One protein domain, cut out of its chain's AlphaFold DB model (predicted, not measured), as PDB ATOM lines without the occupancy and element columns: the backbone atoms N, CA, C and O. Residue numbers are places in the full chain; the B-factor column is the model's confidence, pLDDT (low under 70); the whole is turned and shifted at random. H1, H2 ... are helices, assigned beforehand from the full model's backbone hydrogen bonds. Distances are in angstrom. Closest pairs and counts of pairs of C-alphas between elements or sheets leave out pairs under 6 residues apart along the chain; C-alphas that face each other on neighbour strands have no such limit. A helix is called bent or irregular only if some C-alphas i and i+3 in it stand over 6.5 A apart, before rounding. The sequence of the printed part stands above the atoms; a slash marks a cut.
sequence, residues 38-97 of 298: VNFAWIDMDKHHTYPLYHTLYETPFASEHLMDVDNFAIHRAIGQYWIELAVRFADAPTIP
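This is residues 38 to 97 of the 298 residues of the protein "TFR_dimer domain-containing protein" of Necator americanus (UniProt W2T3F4). One long helix, H2, makes one long side of an open, elongated loop of chain, with the short helix H1 set crosswise beyond its first end. The unnamed stretch of residues 38 to 60 makes the other side: it starts alongside H2, runs toward the H1 end and swings out in a wide loop, where residues 44 to 50 stick out, before it reaches H1. The printed part has 60 residues with two named helices, H1 then H2, and no named strand. The class is all helix, with under half of the residues, 27 of 60, in named elements. The whole is loose, with a radius of gyration of the C-alphas of 15.1 A, and spans 45 by 24 by 21 A.

H2 is residues 74 to 92, 26.4 A from C-alpha 74 at (66.978, 179.729, 163.833) to C-alpha 92 at (61.155, 156.154, 174.231). H1 is residues 61 to 68, 9.9 A long, and begins with C-alpha 61 at (77.052, 186.666, 172.525). H1 is neither bent nor irregular, but only just: C-alphas 65 and 68 are 6.3 A apart.

H2 and H1 are apart, although a tight link of 5 residues joins them. In both H1 and H2 each O i to N i+4 pair is within hydrogen-bond range. Residues 44 to 50, residues 54 to 62 and residues 90 to 96, of which 90 to 92 belong to H2, stand free.

The two C-alphas farthest apart are those of Leu 57 and Pro 94, at 46.3 A. The printed part has no cut. Its mean pLDDT is 86.3, and residues 45 to 49 are under 70.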
ATOM      1  N   VAL A  38      77.510 160.652 169.210       79.88
ATOM      2  CA  VAL A  38      77.141 161.466 168.057       79.88
ATOM      3  C   VAL A  38      77.500 162.908 168.375       79.88
ATOM      4  O   VAL A  38      77.105 163.431 169.416       79.88
ATOM      5  N   ASN A  39      78.216 163.543 167.456       82.25
ATOM      6  CA  ASN A  39      78.449 164.978 167.450       82.25
ATOM      7  C   ASN A  39      77.910 165.541 166.137       82.25
ATOM      8  O   ASN A  39      78.170 164.997 165.065       82.25
ATOM      9  N   PHE A  40      77.142 166.618 166.234       86.31
ATOM     10  CA  PHE A  40      76.643 167.356 165.090       86.31
ATOM     11  C   PHE A  40      76.723 168.846 165.390       86.31
ATOM     12  O   PHE A  40      76.407 169.303 166.486       86.31
ATOM     13  N   ALA A  41      77.121 169.599 164.377       85.44
ATOM     14  CA  ALA A  41      77.179 171.044 164.413       85.44
ATOM     15  C   ALA A  41      76.729 171.581 163.058       85.44
ATOM     16  O   ALA A  41      76.820 170.897 162.035       85.44
ATOM     17  N   TRP A  42      76.250 172.819 163.054       86.19
ATOM     18  CA  TRP A  42      76.105 173.565 161.817       86.19
ATOM     19  C   TRP A  42      77.456 174.192 161.478       86.19
ATOM     20  O   TRP A  42      78.025 174.909 162.301       86.19
ATOM     21  N   ILE A  43      77.986 173.871 160.299       80.56
ATOM     22  CA  ILE A  43      79.325 174.275 159.865       80.56
ATOM     23  C   ILE A  43      79.278 174.829 158.442       80.56
ATOM     24  O   ILE A  43      78.570 174.300 157.582       80.56
ATOM     25  N   ASP A  44      80.047 175.892 158.204       75.31
ATOM     26  CA  ASP A  44      80.306 176.422 156.865       75.31
ATOM     27  C   ASP A  44      81.441 175.609 156.229       75.31
ATOM     28  O   ASP A  44      82.607 175.727 156.605       75.31
ATOM     29  N   MET A  45      81.087 174.741 155.281       62.50
ATOM     30  CA  MET A  45      82.029 173.799 154.668       62.50
ATOM     31  C   MET A  45      83.005 174.456 153.689       62.50
ATOM     32  O   MET A  45      84.050 173.872 153.405       62.50
ATOM     33  N   ASP A  46      82.713 175.665 153.203       61.38
ATOM     34  CA  ASP A  46      83.606 176.372 152.281       61.38
ATOM     35  C   ASP A  46      84.808 176.993 153.019       61.38
ATOM     36  O   ASP A  46      85.782 177.417 152.392       61.38
ATOM     37  N   LYS A  47      84.756 177.065 154.359       54.75
ATOM     38  CA  LYS A  47      85.692 177.842 155.180       54.75
ATOM     39  C   LYS A  47      86.140 177.102 156.438       54.75
ATOM     40  O   LYS A  47      85.924 177.587 157.538       54.75
ATOM     41  N   HIS A  48      86.879 176.006 156.253       57.41
ATOM     42  CA  HIS A  48      87.573 175.253 157.312       57.41
ATOM     43  C   HIS A  48      86.643 174.651 158.396       57.41
ATOM     44  O   HIS A  48      85.564 175.146 158.686       57.41
ATOM     45  N   HIS A  49      87.071 173.579 159.074       65.12
ATOM     46  CA  HIS A  49      86.332 172.996 160.215       65.12
ATOM     47  C   HIS A  49      86.347 173.883 161.484       65.12
ATOM     48  O   HIS A  49      86.149 173.404 162.596       65.12
ATOM     49  N   THR A  50      86.642 175.173 161.336       73.88
ATOM     50  CA  THR A  50      86.780 176.154 162.410       73.88
ATOM     51  C   THR A  50      86.279 177.503 161.918       73.88
ATOM     52  O   THR A  50      86.198 177.744 160.717       73.88
ATOM     53  N   TYR A  51      85.957 178.401 162.839       83.62
ATOM     54  CA  TYR A  51      85.483 179.742 162.522       83.62
ATOM     55  C   TYR A  51      86.473 180.798 163.042       83.62
ATOM     56  O   TYR A  51      87.147 180.565 164.046       83.62
ATOM     57  N   PRO A  52      86.573 181.986 162.409       87.06
ATOM     58  CA  PRO A  52      87.661 182.941 162.667       87.06
ATOM     59  C   PRO A  52      87.817 183.431 164.113       87.06
ATOM     60  O   PRO A  52      88.880 183.926 164.477       87.06
ATOM     61  N   LEU A  53      86.757 183.349 164.919       89.81
ATOM     62  CA  LEU A  53      86.731 183.864 166.291       89.81
ATOM     63  C   LEU A  53      87.017 182.790 167.353       89.81
ATOM     64  O   LEU A  53      87.062 183.121 168.537       89.81
ATOM     65  N   TYR A  54      87.222 181.536 166.943       88.12
ATOM     66  CA  TYR A  54      87.459 180.394 167.826       88.12
ATOM     67  C   TYR A  54      88.627 180.641 168.796       88.12
ATOM     68  O   TYR A  54      89.713 181.035 168.372       88.12
ATOM     69  N   HIS A  55      88.419 180.398 170.098       91.94
ATOM     70  CA  HIS A  55      89.424 180.608 171.158       91.94
ATOM     71  C   HIS A  55      89.985 182.040 171.238       91.94
ATOM     72  O   HIS A  55      91.110 182.263 171.700       91.94
ATOM     73  N   THR A  56      89.207 183.039 170.821       92.88
ATOM     74  CA  THR A  56      89.584 184.451 170.952       92.88
ATOM     75  C   THR A  56      88.680 185.182 171.939       92.88
ATOM     76  O   THR A  56      87.575 184.748 172.245       92.88
ATOM     77  N   LEU A  57      89.114 186.363 172.387       95.19
ATOM     78  CA  LEU A  57      88.290 187.265 173.204       95.19
ATOM     79  C   LEU A  57      87.001 187.721 172.487       95.19
ATOM     80  O   LEU A  57      86.091 188.249 173.120       95.19
ATOM     81  N   TYR A  58      86.934 187.550 171.166       93.50
ATOM     82  CA  TYR A  58      85.831 188.015 170.332       93.50
ATOM     83  C   TYR A  58      84.691 186.996 170.202       93.50
ATOM     84  O   TYR A  58      83.663 187.318 169.602       93.50
ATOM     85  N   GLU A  59      84.828 185.806 170.795       91.75
ATOM     86  CA  GLU A  59      83.740 184.840 170.948       91.75
ATOM     87  C   GLU A  59      82.738 185.355 171.997       91.75
ATOM     88  O   GLU A  59      82.802 185.057 173.188       91.75
ATOM     89  N   THR A  60      81.843 186.234 171.549       93.81
ATOM     90  CA  THR A  60      80.892 186.960 172.398       93.81
ATOM     91  C   THR A  60      79.455 186.652 171.985       93.81
ATOM     92  O   THR A  60      79.215 186.359 170.812       93.81
ATOM     93  N   PRO A  61      78.466 186.808 172.886       92.94
ATOM     94  CA  PRO A  61      77.052 186.666 172.525       92.94
ATOM     95  C   PRO A  61      76.644 187.560 171.347       92.94
ATOM     96  O   PRO A  61      75.844 187.157 170.508       92.94
ATOM     97  N   PHE A  62      77.257 188.745 171.242       93.56
ATOM     98  CA  PHE A  62      77.060 189.652 170.116       93.56
ATOM     99  C   PHE A  62      77.450 189.002 168.783       93.56
ATOM    100  O   PHE A  62      76.690 189.096 167.825       93.56
ATOM    101  N   ALA A  63      78.593 188.309 168.719       91.50
ATOM    102  CA  ALA A  63      79.016 187.594 167.515       91.50
ATOM    103  C   ALA A  63      78.042 186.459 167.155       91.50
ATOM    104  O   ALA A  63      77.708 186.288 165.984       91.50
ATOM    105  N   SER A  64      77.523 185.724 168.141       90.56
ATOM    106  CA  SER A  64      76.521 184.683 167.886       90.56
ATOM    107  C   SER A  64      75.232 185.259 167.292       90.56
ATOM    108  O   SER A  64      74.781 184.782 166.256       90.56
ATOM    109  N   GLU A  65      74.679 186.310 167.900       92.62
ATOM    110  CA  GLU A  65      73.399 186.913 167.499       92.62
ATOM    111  C   GLU A  65      73.487 187.733 166.200       92.62
ATOM    112  O   GLU A  65      72.539 187.760 165.425       92.62
ATOM    113  N   HIS A  66      74.614 188.404 165.943       92.06
ATOM    114  CA  HIS A  66      74.724 189.383 164.852       92.06
ATOM    115  C   HIS A  66      75.607 188.930 163.685       92.06
ATOM    116  O   HIS A  66      75.633 189.606 162.656       92.06
ATOM    117  N   LEU A  67      76.332 187.813 163.818       90.00
ATOM    118  CA  LEU A  67      77.200 187.291 162.758       90.00
ATOM    119  C   LEU A  67      76.916 185.825 162.410       90.00
ATOM    120  O   LEU A  67      76.925 185.489 161.230       90.00
ATOM    121  N   MET A  68      76.673 184.965 163.405       87.75
ATOM    122  CA  MET A  68      76.576 183.513 163.188       87.75
ATOM    123  C   MET A  68      75.137 183.027 162.964       87.75
ATOM    124  O   MET A  68      74.900 182.230 162.064       87.75
ATOM    125  N   ASP A  69      74.174 183.499 163.761       92.44
ATOM    126  CA  ASP A  69      72.776 183.042 163.726       92.44
ATOM    127  C   ASP A  69      71.798 184.223 163.791       92.44
ATOM    128  O   ASP A  69      71.023 184.403 164.733       92.44
ATOM    129  N   VAL A  70      71.886 185.058 162.756       93.31
ATOM    130  CA  VAL A  70      71.193 186.354 162.650       93.31
ATOM    131  C   VAL A  70      69.681 186.250 162.478       93.31
ATOM    132  O   VAL A  70      68.963 187.225 162.695       93.31
ATOM    133  N   ASP A  71      69.180 185.080 162.090       92.12
ATOM    134  CA  ASP A  71      67.752 184.840 161.887       92.12
ATOM    135  C   ASP A  71      67.095 184.375 163.192       92.12
ATOM    136  O   ASP A  71      66.596 183.258 163.305       92.12
ATOM    137  N   ASN A  72      67.153 185.231 164.219       92.69
ATOM    138  CA  ASN A  72      66.529 185.001 165.525       92.69
ATOM    139  C   ASN A  72      66.843 183.606 166.108       92.69
ATOM    140  O   ASN A  72      65.949 182.880 166.558       92.69
ATOM    141  N   PHE A  73      68.122 183.226 166.072       94.88
ATOM    142  CA  PHE A  73      68.614 181.935 166.550       94.88
ATOM    143  C   PHE A  73      67.992 180.702 165.858       94.88
ATOM    144  O   PHE A  73      67.826 179.645 166.478       94.88
ATOM    145  N   ALA A  74      67.592 180.818 164.588       95.19
ATOM    146  CA  ALA A  74      66.978 179.729 163.833       95.19
ATOM    147  C   ALA A  74      67.877 178.484 163.740       95.19
ATOM    148  O   ALA A  74      67.368 177.364 163.856       95.19
ATOM    149  N   ILE A  75      69.195 178.652 163.586       92.50
ATOM    150  CA  ILE A  75      70.141 177.528 163.502       92.50
ATOM    151  C   ILE A  75      70.259 176.833 164.862       92.50
ATOM    152  O   ILE A  75      70.102 175.613 164.944       92.50
ATOM    153  N   HIS A  76      70.458 177.587 165.946       94.44
ATOM    154  CA  HIS A  76      70.512 177.036 167.304       94.44
ATOM    155  C   HIS A  76      69.200 176.334 167.668       94.44
ATOM    156  O   HIS A  76      69.217 175.248 168.253       94.44
ATOM    157  N   ARG A  77      68.055 176.905 167.271       95.50
ATOM    158  CA  ARG A  77      66.744 176.271 167.436       95.50
ATOM    159  C   ARG A  77      66.665 174.944 166.682       95.50
ATOM    160  O   ARG A  77      66.193 173.970 167.264       95.50
ATOM    161  N   ALA A  78      67.119 174.885 165.431       95.12
ATOM    162  CA  ALA A  78      67.096 173.664 164.629       95.12
ATOM    163  C   ALA A  78      68.002 172.566 165.216       95.12
ATOM    164  O   ALA A  78      67.569 171.421 165.343       95.12
ATOM    165  N   ILE A  79      69.221 172.916 165.645       94.00
ATOM    166  CA  ILE A  79      70.145 171.999 166.336       94.00
ATOM    167  C   ILE A  79      69.509 171.479 167.630       94.00
ATOM    168  O   ILE A  79      69.518 170.274 167.881       94.00
ATOM    169  N   GLY A  80      68.912 172.365 168.431       95.44
ATOM    170  CA  GLY A  80      68.235 171.990 169.672       95.44
ATOM    171  C   GLY A  80      67.051 171.050 169.437       95.44
ATOM    172  O   GLY A  80      66.917 170.043 170.126       95.44
ATOM    173  N   GLN A  81      66.223 171.330 168.428       96.12
ATOM    174  CA  GLN A  81      65.125 170.447 168.027       96.12
ATOM    175  C   GLN A  81      65.638 169.074 167.591       96.12
ATOM    176  O   GLN A  81      65.110 168.061 168.040       96.12
ATOM    177  N   TYR A  82      66.690 169.031 166.773       93.25
ATOM    178  CA  TYR A  82      67.290 167.778 166.326       93.25
ATOM    179  C   TYR A  82      67.848 166.956 167.496       93.25
ATOM    180  O   TYR A  82      67.587 165.757 167.579       93.25
ATOM    181  N   TRP A  83      68.542 167.598 168.441       93.19
ATOM    182  CA  TRP A  83      69.038 166.940 169.652       93.19
ATOM    183  C   TRP A  83      67.906 166.341 170.492       93.19
ATOM    184  O   TRP A  83      67.994 165.187 170.908       93.19
ATOM    185  N   ILE A  84      66.829 167.104 170.714       94.19
ATOM    186  CA  ILE A  84      65.668 166.648 171.491       94.19
ATOM    187  C   ILE A  84      64.997 165.460 170.802       94.19
ATOM    188  O   ILE A  84      64.725 164.458 171.456       94.19
ATOM    189  N   GLU A  85      64.755 165.544 169.496       93.50
ATOM    190  CA  GLU A  85      64.160 164.450 168.723       93.50
ATOM    191  C   GLU A  85      65.020 163.184 168.783       93.50
ATOM    192  O   GLU A  85      64.498 162.088 168.988       93.50
ATOM    193  N   LEU A  86      66.343 163.325 168.670       89.31
ATOM    194  CA  LEU A  86      67.280 162.216 168.813       89.31
ATOM    195  C   LEU A  86      67.187 161.593 170.215       89.31
ATOM    196  O   LEU A  86      67.004 160.383 170.343       89.31
ATOM    197  N   ALA A  87      67.254 162.416 171.264       89.00
ATOM    198  CA  ALA A  87      67.201 161.971 172.653       89.00
ATOM    199  C   ALA A  87      65.869 161.286 172.996       89.00
ATOM    200  O   ALA A  87      65.867 160.212 173.595       89.00
ATOM    201  N   VAL A  88      64.739 161.861 172.572       91.25
ATOM    202  CA  VAL A  88      63.401 161.286 172.778       91.25
ATOM    203  C   VAL A  88      63.269 159.957 172.046       91.25
ATOM    204  O   VAL A  88      62.773 158.995 172.628       91.25
ATOM    205  N   ARG A  89      63.758 159.858 170.803       88.12
ATOM    206  CA  ARG A  89      63.747 158.590 170.062       88.12
ATOM    207  C   ARG A  89      64.583 157.526 170.759       88.12
ATOM    208  O   ARG A  89      64.098 156.415 170.919       88.12
ATOM    209  N   PHE A  90      65.792 157.839 171.220       81.94
ATOM    210  CA  PHE A  90      66.603 156.862 171.953       81.94
ATOM    211  C   PHE A  90      66.018 156.484 173.319       81.94
ATOM    212  O   PHE A  90      66.197 155.348 173.753       81.94
ATOM    213  N   ALA A  91      65.316 157.400 173.990       83.12
ATOM    214  CA  ALA A  91      64.737 157.156 175.309       83.12
ATOM    215  C   ALA A  91      63.394 156.401 175.268       83.12
ATOM    216  O   ALA A  91      63.145 155.574 176.143       83.12
ATOM    217  N   ASP A  92      62.529 156.685 174.288       84.50
ATOM    218  CA  ASP A  92      61.155 156.154 174.231       84.50
ATOM    219  C   ASP A  92      60.950 155.048 173.182       84.50
ATOM    220  O   ASP A  92      59.929 154.347 173.199       84.50
ATOM    221  N   ALA A  93      61.891 154.854 172.248       81.44
ATOM    222  CA  ALA A  93      61.729 153.821 171.233       81.44
ATOM    223  C   ALA A  93      61.646 152.416 171.874       81.44
ATOM    224  O   ALA A  93      62.453 152.064 172.736       81.44
ATOM    225  N   PRO A  94      60.690 151.567 171.448       76.62
ATOM    226  CA  PRO A  94      60.515 150.224 172.011       76.62
ATOM    227  C   PRO A  94      61.716 149.313 171.758       76.62
ATOM    228  O   PRO A  94      62.067 148.498 172.612       76.62
ATOM    229  N   THR A  95      62.304 149.467 170.574       75.00
ATOM    230  CA  THR A  95      63.559 148.867 170.136       75.00
ATOM    231  C   THR A  95      64.506 150.017 169.836       75.00
ATOM    232  O   THR A  95      64.083 151.006 169.234       75.00
ATOM    233  N   ILE A  96      65.757 149.921 170.280       75.31
ATOM    234  CA  ILE A  96      66.737 150.991 170.065       75.31
ATOM    235  C   ILE A  96      66.906 151.227 168.554       75.31
ATOM    236  O   ILE A  96      67.146 150.263 167.825       75.31
ATOM    237  N   PRO A  97      66.838 152.485 168.079       76.44
ATOM    238  CA  PRO A  97      67.003 152.827 166.670       76.44
ATOM    239  C   PRO A  97      68.491 152.819 166.278       76.44
ATOM    240  O   PRO A  97      69.079 153.858 165.984       76.44
TER     241      PRO A  97